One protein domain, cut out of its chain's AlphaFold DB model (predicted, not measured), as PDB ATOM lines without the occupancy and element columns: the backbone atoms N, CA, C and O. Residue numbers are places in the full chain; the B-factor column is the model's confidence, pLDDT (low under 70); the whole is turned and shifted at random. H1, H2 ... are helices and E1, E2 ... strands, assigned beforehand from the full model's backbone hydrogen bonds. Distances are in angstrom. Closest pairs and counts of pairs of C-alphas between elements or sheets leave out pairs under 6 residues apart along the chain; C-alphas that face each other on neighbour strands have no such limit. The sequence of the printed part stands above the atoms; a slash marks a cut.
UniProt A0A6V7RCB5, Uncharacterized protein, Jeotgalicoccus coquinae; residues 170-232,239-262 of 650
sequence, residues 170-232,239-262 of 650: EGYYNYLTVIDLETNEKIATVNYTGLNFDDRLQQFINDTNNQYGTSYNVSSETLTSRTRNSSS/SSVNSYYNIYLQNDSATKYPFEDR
ATOM      1  N   GLU A 170     -47.339   4.982  -4.756       64.75
ATOM      2  CA  GLU A 170     -46.832   5.040  -6.128       64.75
ATOM      3  C   GLU A 170     -45.581   5.930  -6.127       64.75
ATOM      4  O   GLU A 170     -45.590   7.009  -5.539       64.75
ATOM      5  N   GLY A 171     -44.485   5.481  -6.744       76.56
ATOM      6  CA  GLY A 171     -43.213   6.209  -6.710       76.56
ATOM      7  C   GLY A 171     -43.211   7.394  -7.673       76.56
ATOM      8  O   GLY A 171     -43.192   7.195  -8.887       76.56
ATOM      9  N   TYR A 172     -43.210   8.622  -7.161       80.31
ATOM     10  CA  TYR A 172     -43.127   9.832  -7.983       80.31
ATOM     11  C   TYR A 172     -41.677  10.299  -8.141       80.31
ATOM     12  O   TYR A 172     -40.948  10.412  -7.160       80.31
ATOM     13  N   TYR A 173     -41.277  10.579  -9.383       79.88
ATOM     14  CA  TYR A 173     -39.930  11.011  -9.761       79.88
ATOM     15  C   TYR A 173     -40.037  12.202 -10.716       79.88
ATOM     16  O   TYR A 173     -40.661  12.091 -11.774       79.88
ATOM     17  N   ASN A 174     -39.436  13.338 -10.369       84.06
ATOM     18  CA  ASN A 174     -39.514  14.568 -11.155       84.06
ATOM     19  C   ASN A 174     -38.118  14.962 -11.628       84.06
ATOM     20  O   ASN A 174     -37.233  15.211 -10.814       84.06
ATOM     21  N   TYR A 175     -37.944  15.011 -12.945       82.00
ATOM     22  CA  TYR A 175     -36.692  15.293 -13.636       82.00
ATOM     23  C   TYR A 175     -36.747  16.716 -14.189       82.00
ATOM     24  O   TYR A 175     -37.440  16.973 -15.179       82.00
ATOM     25  N   LEU A 176     -36.064  17.653 -13.541       87.12
ATOM     26  CA  LEU A 176     -36.110  19.075 -13.872       87.12
ATOM     27  C   LEU A 176     -34.849  19.467 -14.648       87.12
ATOM     28  O   LEU A 176     -33.727  19.256 -14.196       87.12
ATOM     29  N   THR A 177     -35.029  20.097 -15.804       88.56
ATOM     30  CA  THR A 177     -33.964  20.834 -16.497       88.56
ATOM     31  C   THR A 177     -34.105  22.305 -16.138       88.56
ATOM     32  O   THR A 177     -35.104  22.925 -16.501       88.56
ATOM     33  N   VAL A 178     -33.132  22.856 -15.413       90.94
ATOM     34  CA  VAL A 178     -33.142  24.247 -14.946       90.94
ATOM     35  C   VAL A 178     -32.351  25.114 -15.923       90.94
ATOM     36  O   VAL A 178     -31.185  24.840 -16.209       90.94
ATOM     37  N   ILE A 179     -33.005  26.139 -16.465       92.38
ATOM     38  CA  ILE A 179     -32.557  26.906 -17.632       92.38
ATOM     39  C   ILE A 179     -32.584  28.403 -17.296       92.38
ATOM     40  O   ILE A 179     -33.575  28.896 -16.758       92.38
ATOM     41  N   ASP A 180     -31.523  29.131 -17.640       95.31
ATOM     42  CA  ASP A 180     -31.510  30.599 -17.604       95.31
ATOM     43  C   ASP A 180     -32.376  31.155 -18.746       95.31
ATOM     44  O   ASP A 180     -32.214  30.767 -19.902       95.31
ATOM     45  N   LEU A 181     -33.323  32.045 -18.444       95.50
ATOM     46  CA  LEU A 181     -34.270  32.569 -19.434       95.50
ATOM     47  C   LEU A 181     -33.667  33.622 -20.390       95.50
ATOM     48  O   LEU A 181     -34.207  33.819 -21.477       95.50
ATOM     49  N   GLU A 182     -32.574  34.297 -20.017       93.62
ATOM     50  CA  GLU A 182     -31.890  35.283 -20.869       93.62
ATOM     51  C   GLU A 182     -30.955  34.592 -21.871       93.62
ATOM     52  O   GLU A 182     -30.966  34.937 -23.054       93.62
ATOM     53  N   THR A 183     -30.157  33.618 -21.418       93.19
ATOM     54  CA  THR A 183     -29.185  32.913 -22.274       93.19
ATOM     55  C   THR A 183     -29.741  31.642 -22.918       93.19
ATOM     56  O   THR A 183     -29.224  31.200 -23.944       93.19
ATOM     57  N   ASN A 184     -30.819  31.068 -22.366       92.06
ATOM     58  CA  ASN A 184     -31.348  29.741 -22.707       92.06
ATOM     59  C   ASN A 184     -30.321  28.605 -22.463       92.06
ATOM     60  O   ASN A 184     -30.380  27.544 -23.091       92.06
ATOM     61  N   GLU A 185     -29.376  28.799 -21.541       89.44
ATOM     62  CA  GLU A 185     -28.365  27.800 -21.176       89.44
ATOM     63  C   GLU A 185     -28.789  26.991 -19.944       89.44
ATOM     64  O   GLU A 185     -29.501  27.473 -19.057       89.44
ATOM     65  N   LYS A 186     -28.355  25.725 -19.880       87.75
ATOM     66  CA  LYS A 186     -28.676  24.838 -18.755       87.75
ATOM     67  C   LYS A 186     -27.799  25.175 -17.550       87.75
ATOM     68  O   LYS A 186     -26.594  24.911 -17.564       87.75
ATOM     69  N   ILE A 187     -28.435  25.683 -16.496       86.25
ATOM     70  CA  ILE A 187     -27.830  25.905 -15.177       86.25
ATOM     71  C   ILE A 187     -27.482  24.542 -14.567       86.25
ATOM     72  O   ILE A 187     -26.317  24.271 -14.285       86.25
ATOM     73  N   ALA A 188     -28.485  23.666 -14.448       81.50
ATOM     74  CA  ALA A 188     -28.354  22.310 -13.916       81.50
ATOM     75  C   ALA A 188     -29.458  21.385 -14.452       81.50
ATOM     76  O   ALA A 188     -30.489  21.832 -14.966       81.50
ATOM     77  N   THR A 189     -29.273  20.080 -14.278       78.38
ATOM     78  CA  THR A 189     -30.398  19.151 -14.092       78.38
ATOM     79  C   THR A 189     -30.597  18.953 -12.580       78.38
ATOM     80  O   THR A 189     -29.633  19.080 -11.835       78.38
ATOM     81  N   VAL A 190     -31.816  18.692 -12.096       74.44
ATOM     82  CA  VAL A 190     -32.065  18.258 -10.703       74.44
ATOM     83  C   VAL A 190     -33.216  17.251 -10.661       74.44
ATOM     84  O   VAL A 190     -34.213  17.421 -11.364       74.44
ATOM     85  N   ASN A 191     -33.090  16.207  -9.837       75.19
ATOM     86  CA  ASN A 191     -34.067  15.117  -9.757       75.19
ATOM     87  C   ASN A 191     -34.657  15.030  -8.337       75.19
ATOM     88  O   ASN A 191     -33.917  14.930  -7.359       75.19
ATOM     89  N   TYR A 192     -35.989  15.064  -8.216       77.81
ATOM     90  CA  TYR A 192     -36.695  15.091  -6.928       77.81
ATOM     91  C   TYR A 192     -37.801  14.033  -6.839       77.81
ATOM     92  O   TYR A 192     -38.718  13.990  -7.662       77.81
ATOM     93  N   THR A 193     -37.740  13.210  -5.793       73.81
ATOM     94  CA  THR A 193     -38.738  12.185  -5.454       73.81
ATOM     95  C   THR A 193     -39.951  12.767  -4.720       73.81
ATOM     96  O   THR A 193     -39.809  13.710  -3.937       73.81
ATOM     97  N   GLY A 194     -41.132  12.187  -4.938       75.00
ATOM     98  CA  GLY A 194     -42.405  12.622  -4.347       75.00
ATOM     99  C   GLY A 194     -43.228  13.558  -5.244       75.00
ATOM    100  O   GLY A 194     -42.862  13.835  -6.384       75.00
ATOM    101  N   LEU A 195     -44.368  14.029  -4.746       72.44
ATOM    102  CA  LEU A 195     -45.334  14.856  -5.481       72.44
ATOM    103  C   LEU A 195     -45.100  16.363  -5.333       72.44
ATOM    104  O   LEU A 195     -45.378  17.104  -6.272       72.44
ATOM    105  N   ASN A 196     -44.564  16.798  -4.191       73.50
ATOM    106  CA  ASN A 196     -44.281  18.203  -3.896       73.50
ATOM    107  C   ASN A 196     -42.751  18.398  -3.889       73.50
ATOM    108  O   ASN A 196     -42.053  17.981  -2.954       73.50
ATOM    109  N   PHE A 197     -42.203  18.957  -4.969       76.75
ATOM    110  CA  PHE A 197     -40.754  19.161  -5.134       76.75
ATOM    111  C   PHE A 197     -40.322  20.628  -5.005       76.75
ATOM    112  O   PHE A 197     -39.126  20.908  -4.915       76.75
ATOM    113  N   ASP A 198     -41.283  21.545  -4.941       83.44
ATOM    114  CA  ASP A 198     -41.103  22.995  -4.954       83.44
ATOM    115  C   ASP A 198     -40.139  23.490  -3.874       83.44
ATOM    116  O   ASP A 198     -39.192  24.196  -4.200       83.44
ATOM    117  N   ASP A 199     -40.291  23.059  -2.618       81.25
ATOM    118  CA  ASP A 199     -39.406  23.473  -1.515       81.25
ATOM    119  C   ASP A 199     -37.926  23.140  -1.791       81.25
ATOM    120  O   ASP A 199     -37.032  23.930  -1.486       81.25
ATOM    121  N   ARG A 200     -37.656  21.988  -2.422       77.62
ATOM    122  CA  ARG A 200     -36.295  21.556  -2.790       77.62
ATOM    123  C   ARG A 200     -35.764  22.326  -4.001       77.62
ATOM    124  O   ARG A 200     -34.587  22.685  -4.010       77.62
ATOM    125  N   LEU A 201     -36.626  22.645  -4.968       85.19
ATOM    126  CA  LEU A 201     -36.292  23.531  -6.086       85.19
ATOM    127  C   LEU A 201     -35.976  24.957  -5.598       85.19
ATOM    128  O   LEU A 201     -34.974  25.535  -6.012       85.19
ATOM    129  N   GLN A 202     -36.775  25.511  -4.681       87.88
ATOM    130  CA  GLN A 202     -36.516  26.822  -4.079       87.88
ATOM    131  C   GLN A 202     -35.219  26.818  -3.261       87.88
ATOM    132  O   GLN A 202     -34.442  27.764  -3.362       87.88
ATOM    133  N   GLN A 203     -34.929  25.751  -2.506       83.12
ATOM    134  CA  GLN A 203     -33.651  25.613  -1.801       83.12
ATOM    135  C   GLN A 203     -32.461  25.628  -2.779       83.12
ATOM    136  O   GLN A 203     -31.543  26.425  -2.598       83.12
ATOM    137  N   PHE A 204     -32.519  24.846  -3.863       84.12
ATOM    138  CA  PHE A 204     -31.493  24.846  -4.915       84.12
ATOM    139  C   PHE A 204     -31.291  26.234  -5.559       84.12
ATOM    140  O   PHE A 204     -30.153  26.656  -5.787       84.12
ATOM    141  N   ILE A 205     -32.375  26.970  -5.826       90.25
ATOM    142  CA  ILE A 205     -32.319  28.335  -6.377       90.25
ATOM    143  C   ILE A 205     -31.680  29.304  -5.371       90.25
ATOM    144  O   ILE A 205     -30.812  30.096  -5.745       90.25
ATOM    145  N   ASN A 206     -32.054  29.219  -4.092       90.12
ATOM    146  CA  ASN A 206     -31.479  30.038  -3.025       90.12
ATOM    147  C   ASN A 206     -29.977  29.775  -2.854       90.12
ATOM    148  O   ASN A 206     -29.199  30.725  -2.793       90.12
ATOM    149  N   ASP A 207     -29.550  28.514  -2.830       84.25
ATOM    150  CA  ASP A 207     -28.136  28.150  -2.696       84.25
ATOM    151  C   ASP A 207     -27.305  28.553  -3.922       84.25
ATOM    152  O   ASP A 207     -26.195  29.069  -3.773       84.25
ATOM    153  N   THR A 208     -27.877  28.434  -5.125       86.12
ATOM    154  CA  THR A 208     -27.291  28.971  -6.364       86.12
ATOM    155  C   THR A 208     -27.095  30.489  -6.268       86.12
ATOM    156  O   THR A 208     -25.996  30.991  -6.517       86.12
ATOM    157  N   ASN A 209     -28.125  31.226  -5.840       92.06
ATOM    158  CA  ASN A 209     -28.058  32.677  -5.652       92.06
ATOM    159  C   ASN A 209     -27.023  33.088  -4.597       92.06
ATOM    160  O   ASN A 209     -26.246  34.017  -4.826       92.06
ATOM    161  N   ASN A 210     -26.962  32.365  -3.478       90.00
ATOM    162  CA  ASN A 210     -26.002  32.609  -2.405       90.00
ATOM    163  C   ASN A 210     -24.552  32.331  -2.835       90.00
ATOM    164  O   ASN A 210     -23.661  33.084  -2.444       90.00
ATOM    165  N   GLN A 211     -24.295  31.284  -3.633       85.81
ATOM    166  CA  GLN A 211     -22.942  30.968  -4.106       85.81
ATOM    167  C   GLN A 211     -22.448  31.976  -5.152       85.81
ATOM    168  O   GLN A 211     -21.318  32.453  -5.055       85.81
ATOM    169  N   TYR A 212     -23.266  32.279  -6.164       89.00
ATOM    170  CA  TYR A 212     -22.825  33.035  -7.343       89.00
ATOM    171  C   TYR A 212     -23.182  34.527  -7.303       89.00
ATOM    172  O   TYR A 212     -22.838  35.260  -8.225       89.00
ATOM    173  N   GLY A 213     -23.862  35.002  -6.253       91.88
ATOM    174  CA  GLY A 213     -24.300  36.398  -6.142       91.88
ATOM    175  C   GLY A 213     -25.359  36.793  -7.176       91.88
ATOM    176  O   GLY A 213     -25.446  37.966  -7.548       91.88
ATOM    177  N   THR A 214     -26.120  35.815  -7.674       94.94
ATOM    178  CA  THR A 214     -27.209  35.989  -8.643       94.94
ATOM    179  C   THR A 214     -28.547  36.234  -7.939       94.94
ATOM    180  O   THR A 214     -28.657  36.112  -6.720       94.94
ATOM    181  N   SER A 215     -29.591  36.580  -8.696       96.44
ATOM    182  CA  SER A 215     -30.956  36.690  -8.167       96.44
ATOM    183  C   SER A 215     -31.935  36.025  -9.129       96.44
ATOM    184  O   SER A 215     -32.743  36.677  -9.780       96.44
ATOM    185  N   TYR A 216     -31.798  34.707  -9.261       97.00
ATOM    186  CA  TYR A 216     -32.725  33.865 -10.001       97.00
ATOM    187  C   TYR A 216     -34.057  33.718  -9.270       97.00
ATOM    188  O   TYR A 216     -34.077  33.367  -8.091       97.00
ATOM    189  N   ASN A 217     -35.147  33.898 -10.012       96.38
ATOM    190  CA  ASN A 217     -36.524  33.626  -9.615       96.38
ATOM    191  C   ASN A 217     -37.183  32.710 -10.661       96.38
ATOM    192  O   ASN A 217     -36.886  32.814 -11.854       96.38
ATOM    193  N   VAL A 218     -38.098  31.823 -10.250       96.69
ATOM    194  CA  VAL A 218     -38.851  30.981 -11.201       96.69
ATOM    195  C   VAL A 218     -39.755  31.864 -12.063       96.69
ATOM    196  O   VAL A 218     -40.642  32.542 -11.551       96.69
ATOM    197  N   SER A 219     -39.533  31.846 -13.377       96.94
ATOM    198  CA  SER A 219     -40.321  32.604 -14.353       96.94
ATOM    199  C   SER A 219     -41.430  31.753 -14.973       96.94
ATOM    200  O   SER A 219     -42.564  32.213 -15.116       96.94
ATOM    201  N   SER A 220     -41.129  30.498 -15.322       94.38
ATOM    202  CA  SER A 220     -42.139  29.531 -15.763       94.38
ATOM    203  C   SER A 220     -41.676  28.081 -15.617       94.38
ATOM    204  O   SER A 220     -40.485  27.780 -15.661       94.38
ATOM    205  N   GLU A 221     -42.649  27.184 -15.491       94.56
ATOM    206  CA  GLU A 221     -42.482  25.733 -15.539       94.56
ATOM    207  C   GLU A 221     -43.170  25.179 -16.795       94.56
ATOM    208  O   GLU A 221     -44.181  25.706 -17.267       94.56
ATOM    209  N   THR A 222     -42.633  24.104 -17.368       93.50
ATOM    210  CA  THR A 222     -43.266  23.370 -18.469       93.50
ATOM    211  C   THR A 222     -43.034  21.874 -18.311       93.50
ATOM    212  O   THR A 222     -41.911  21.406 -18.487       93.50
ATOM    213  N   LEU A 223     -44.098  21.110 -18.045       93.19
ATOM    214  CA  LEU A 223     -44.084  19.646 -18.135       93.19
ATOM    215  C   LEU A 223     -43.844  19.233 -19.600       93.19
ATOM    216  O   LEU A 223     -44.719  19.398 -20.449       93.19
ATOM    217  N   THR A 224     -42.660  18.702 -19.901       93.56
ATOM    218  CA  THR A 224     -42.247  18.284 -21.250       93.56
ATOM    219  C   THR A 224     -42.613  16.834 -21.560       93.56
ATOM    220  O   THR A 224     -42.850  16.494 -22.719       93.56
ATOM    221  N   SER A 225     -42.689  15.973 -20.541       93.19
ATOM    222  CA  SER A 225     -43.124  14.579 -20.668       93.19
ATOM    223  C   SER A 225     -43.629  14.030 -19.331       93.19
ATOM    224  O   SER A 225     -43.210  14.481 -18.267       93.19
ATOM    225  N   ARG A 226     -44.498  13.018 -19.367       91.00
ATOM    226  CA  ARG A 226     -44.832  12.196 -18.197       91.00
ATOM    227  C   ARG A 226     -45.018  10.743 -18.622       91.00
ATOM    228  O   ARG A 226     -45.842  10.448 -19.484       91.00
ATOM    229  N   THR A 227     -44.290   9.845 -17.970       88.88
ATOM    230  CA  THR A 227     -44.357   8.394 -18.172       88.88
ATOM    231  C   THR A 227     -44.865   7.744 -16.894       88.88
ATOM    232  O   THR A 227     -44.387   8.081 -15.815       88.88
ATOM    233  N   ARG A 228     -45.790   6.784 -16.995       87.88
ATOM    234  CA  ARG A 228     -46.092   5.852 -15.900       87.88
ATOM    235  C   ARG A 228     -45.493   4.491 -16.234       87.88
ATOM    236  O   ARG A 228     -45.753   3.964 -17.312       87.88
ATOM    237  N   ASN A 229     -44.732   3.931 -15.304       82.94
ATOM    238  CA  ASN A 229     -44.261   2.552 -15.346       82.94
ATOM    239  C   ASN A 229     -45.036   1.745 -14.298       82.94
ATOM    240  O   ASN A 229     -45.446   2.287 -13.271       82.94
ATOM    241  N   SER A 230     -45.197   0.445 -14.514       84.12
ATOM    242  CA  SER A 230     -45.623  -0.471 -13.458       84.12
ATOM    243  C   SER A 230     -45.053  -1.867 -13.680       84.12
ATOM    244  O   SER A 230     -44.700  -2.247 -14.797       84.12
ATOM    245  N   SER A 231     -44.931  -2.620 -12.592       79.06
ATOM    246  CA  SER A 231     -44.494  -4.012 -12.584       79.06
ATOM    247  C   SER A 231     -45.305  -4.789 -11.554       79.06
ATOM    248  O   SER A 231     -45.525  -4.307 -10.439       79.06
ATOM    249  N   SER A 232     -45.755  -5.989 -11.919       81.00
ATOM    250  CA  SER A 232     -46.621  -6.820 -11.082       81.00
ATOM    251  C   SER A 232     -45.996  -8.193 -10.851       81.00
ATOM    252  O   SER A 232     -45.723  -8.921 -11.801       81.00
ATOM    253  N   SER A 239     -45.976   0.739  -8.950       81.00
ATOM    254  CA  SER A 239     -46.083   1.737 -10.017       81.00
ATOM    255  C   SER A 239     -45.141   2.904  -9.742       81.00
ATOM    256  O   SER A 239     -44.874   3.224  -8.583       81.00
ATOM    257  N   SER A 240     -44.675   3.559 -10.803       82.88
ATOM    258  CA  SER A 240     -43.976   4.839 -10.711       82.88
ATOM    259  C   SER A 240     -44.430   5.821 -11.785       82.88
ATOM    260  O   SER A 240     -44.827   5.424 -12.883       82.88
ATOM    261  N   VAL A 241     -44.352   7.114 -11.477       86.19
ATOM    262  CA  VAL A 241     -44.643   8.211 -12.404       86.19
ATOM    263  C   VAL A 241     -43.407   9.094 -12.526       86.19
ATOM    264  O   VAL A 241     -43.044   9.809 -11.595       86.19
ATOM    265  N   ASN A 242     -42.786   9.062 -13.703       85.44
ATOM    266  CA  ASN A 242     -41.649   9.899 -14.063       85.44
ATOM    267  C   ASN A 242     -42.178  11.131 -14.812       85.44
ATOM    268  O   ASN A 242     -42.622  11.019 -15.958       85.44
ATOM    269  N   SER A 243     -42.147  12.295 -14.170       89.94
ATOM    270  CA  SER A 243     -42.477  13.593 -14.769       89.94
ATOM    271  C   SER A 243     -41.196  14.303 -15.201       89.94
ATOM    272  O   SER A 243     -40.212  14.285 -14.471       89.94
ATOM    273  N   TYR A 244     -41.203  14.946 -16.363       89.06
ATOM    274  CA  TYR A 244     -40.065  15.687 -16.907       89.06
ATOM    275  C   TYR A 244     -40.470  17.141 -17.114       89.06
ATOM    276  O   TYR A 244     -41.503  17.404 -17.731       89.06
ATOM    277  N   TYR A 245     -39.663  18.071 -16.614       92.31
ATOM    278  CA  TYR A 245     -39.969  19.497 -16.575       92.31
ATOM    279  C   TYR A 245     -38.808  20.335 -17.113       92.31
ATOM    280  O   TYR A 245     -37.645  20.039 -16.846       92.31
ATOM    281  N   ASN A 246     -39.129  21.428 -17.802       94.69
ATOM    282  CA  ASN A 246     -38.220  22.560 -17.966       94.69
ATOM    283  C   ASN A 246     -38.630  23.647 -16.968       94.69
ATOM    284  O   ASN A 246     -39.793  24.057 -16.961       94.69
ATOM    285  N   ILE A 247     -37.680  24.117 -16.161       96.00
ATOM    286  CA  ILE A 247     -37.840  25.244 -15.241       96.00
ATOM    287  C   ILE A 247     -37.020  26.408 -15.794       96.00
ATOM    288  O   ILE A 247     -35.796  26.315 -15.871       96.00
ATOM    289  N   TYR A 248     -37.680  27.497 -16.176       96.38
ATOM    290  CA  TYR A 248     -37.022  28.705 -16.669       96.38
ATOM    291  C   TYR A 248     -36.888  29.720 -15.537       96.38
ATOM    292  O   TYR A 248     -37.893  30.148 -14.960       96.38
ATOM    293  N   LEU A 249     -35.654  30.116 -15.234       97.12
ATOM    294  CA  LEU A 249     -35.333  31.094 -14.200       97.12
ATOM    295  C   LEU A 249     -34.977  32.444 -14.830       97.12
ATOM    296  O   LEU A 249     -34.111  32.518 -15.699       97.12
ATOM    297  N   GLN A 250     -35.609  33.520 -14.364       97.44
ATOM    298  CA  GLN A 250     -35.189  34.886 -14.679       97.44
ATOM    299  C   GLN A 250     -34.154  35.328 -13.646       97.44
ATOM    300  O   GLN A 250     -34.419  35.227 -12.452       97.44
ATOM    301  N   ASN A 251     -33.003  35.833 -14.089       96.94
ATOM    302  CA  ASN A 251     -32.045  36.512 -13.220       96.94
ATOM    303  C   ASN A 251     -32.396  38.004 -13.148       96.94
ATOM    304  O   ASN A 251     -32.434  38.675 -14.178       96.94
ATOM    305  N   ASP A 252     -32.645  38.522 -11.948       96.06
ATOM    306  CA  ASP A 252     -32.931  39.941 -11.695       96.06
ATOM    307  C   ASP A 252     -31.691  40.718 -11.193       96.06
ATOM    308  O   ASP A 252     -31.774  41.901 -10.848       96.06
ATOM    309  N   SER A 253     -30.521  40.068 -11.139       95.06
ATOM    310  CA  SER A 253     -29.248  40.677 -10.727       95.06
ATOM    311  C   SER A 253     -28.376  41.115 -11.911       95.06
ATOM    312  O   SER A 253     -28.587  40.719 -13.053       95.06
ATOM    313  N   ALA A 254     -27.335  41.904 -11.626       92.25
ATOM    314  CA  ALA A 254     -26.291  42.231 -12.602       92.25
ATOM    315  C   ALA A 254     -25.202  41.141 -12.731       92.25
ATOM    316  O   ALA A 254     -24.314  41.265 -13.575       92.25
ATOM    317  N   THR A 255     -25.237  40.106 -11.887       93.12
ATOM    318  CA  THR A 255     -24.247  39.022 -11.860       93.12
ATOM    319  C   THR A 255     -24.711  37.895 -12.775       93.12
ATOM    320  O   THR A 255     -25.859  37.465 -12.680       93.12
ATOM    321  N   LYS A 256     -23.841  37.387 -13.655       90.44
ATOM    322  CA  LYS A 256     -24.154  36.227 -14.507       90.44
ATOM    323  C   LYS A 256     -23.713  34.925 -13.843       90.44
ATOM    324  O   LYS A 256     -22.704  34.903 -13.143       90.44
ATOM    325  N   TYR A 257     -24.455  33.846 -14.087       88.50
ATOM    326  CA  TYR A 257     -24.046  32.503 -13.685       88.50
ATOM    327  C   TYR A 257     -22.801  32.062 -14.484       88.50
ATOM    328  O   TYR A 257     -22.759  32.277 -15.699       88.50
ATOM    329  N   PRO A 258     -21.777  31.465 -13.846       87.25
ATOM    330  CA  PRO A 258     -20.531  31.095 -14.516       87.25
ATOM    331  C   PRO A 258     -20.660  29.732 -15.212       87.25
ATOM    332  O   PRO A 258     -20.219  28.715 -14.684       87.25
ATOM    333  N   PHE A 259     -21.280  29.690 -16.396       83.50
ATOM    334  CA  PHE A 259     -21.532  28.432 -17.118       83.50
ATOM    335  C   PHE A 259     -20.258  27.633 -17.458       83.50
ATOM    336  O   PHE A 259     -20.286  26.403 -17.354       83.50
ATOM    337  N   GLU A 260     -19.157  28.310 -17.799       79.81
ATOM    338  CA  GLU A 260     -17.856  27.685 -18.101       79.81
ATOM    339  C   GLU A 260     -17.049  27.369 -16.823       79.81
ATOM    340  O   GLU A 260     -16.571  26.250 -16.627       79.81
ATOM    341  N   ASP A 261     -16.972  28.327 -15.892       81.44
ATOM    342  CA  ASP A 261     -16.209  28.226 -14.635       81.44
ATOM    343  C   ASP A 261     -16.982  27.512 -13.502       81.44
ATOM    344  O   ASP A 261     -16.774  27.771 -12.313       81.44
ATOM    345  N   ARG A 262     -17.880  26.577 -13.843       85.06
ATOM    346  CA  ARG A 262     -18.556  25.728 -12.846       85.06
ATOM    347  C   ARG A 262     -17.523  24.895 -12.063       85.06
ATOM    348  O   ARG A 262     -16.623  24.307 -12.676       85.06
TER     349      ARG A 262
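This is residues 170 to 232 and 239 to 262 of the 650 residues of an uncharacterized protein of Jeotgalicoccus coquinae (UniProt A0A6V7RCB5). A long, twisted sheet of four strands with one helix, H1, packed over one of its faces makes a rod-shaped domain in two layers. The hairpin of E1 and E2 forms one side of the sheet and the longer strands E4 and E3 the other; the cut between E3 and E4 lies at one end of the rod, and the stretch after E4 at the other. The printed part has 87 residues, with four named strands and one named helix in the order E1, E2, H1, E3, E4 along the chain. The sheet runs E2, E1, E4, E3 and is mixed, and the class is mixed, helices and strands. The whole is only just compact, close to loose, with a radius of gyration of the C-alphas of 14.4 A and spans of 52 by 23 by 21 A.

E1, residues 171 to 180, begins with C-alpha 171 at (-43.213, 6.209, -6.710) and is 29.2 A long. E2, residues 186 to 193, measures 20.9 A. H1, residues 198 to 212, begins with C-alpha 198 at (-41.103, 22.995, -4.954) and measures 21.0 A. E3, residues 216 to 232, is the longest strand, 43.0 A from first to last C-alpha, and bends by 74 degrees at residue 219. E4, residues 239 to 251, measures 37.6 A and ends with C-alpha 251 at (-32.045, 36.512, -13.220).

E1 and E2 form an antiparallel hairpin, their directions at 165 degrees, with N 176 and O 190 2.9 A apart, within hydrogen-bond range. On its other side E1 is parallel to E4 at 19 degrees; N 175 and O 243 are 2.8 A apart. E4 and E3 are antiparallel at 169 degrees, with N 222 and O 246 2.9 A apart. E2 and E3 are the edge strands and are apart. H1 is on the sheet, with 28 pairs of C-alphas within 10 A. Its closest C-alphas to E3 are Asn 209 and Tyr 216, 6.5 A apart, and to E2 Arg 200 and Tyr 192, 7.7 A apart. E2, H1 and E3 form a split strand-helix-strand unit, two strands running the same way with E1 and E4 between them in the sheet, and its crossover is right-handed. In H1 every O i to N i+4 pair is within hydrogen-bond range.

The two C-alphas farthest apart, those of Ser 232 and Ala 254, are 53.1 A apart. Residues 233 to 238 are cut out, and C-alphas 232 and 239 across the cut are 8.6 A apart. The links E1 to E2, E2 to H1 and H1 to E3 are tight. The mean pLDDT of the printed part is 87.3, and residue 170 is under 70.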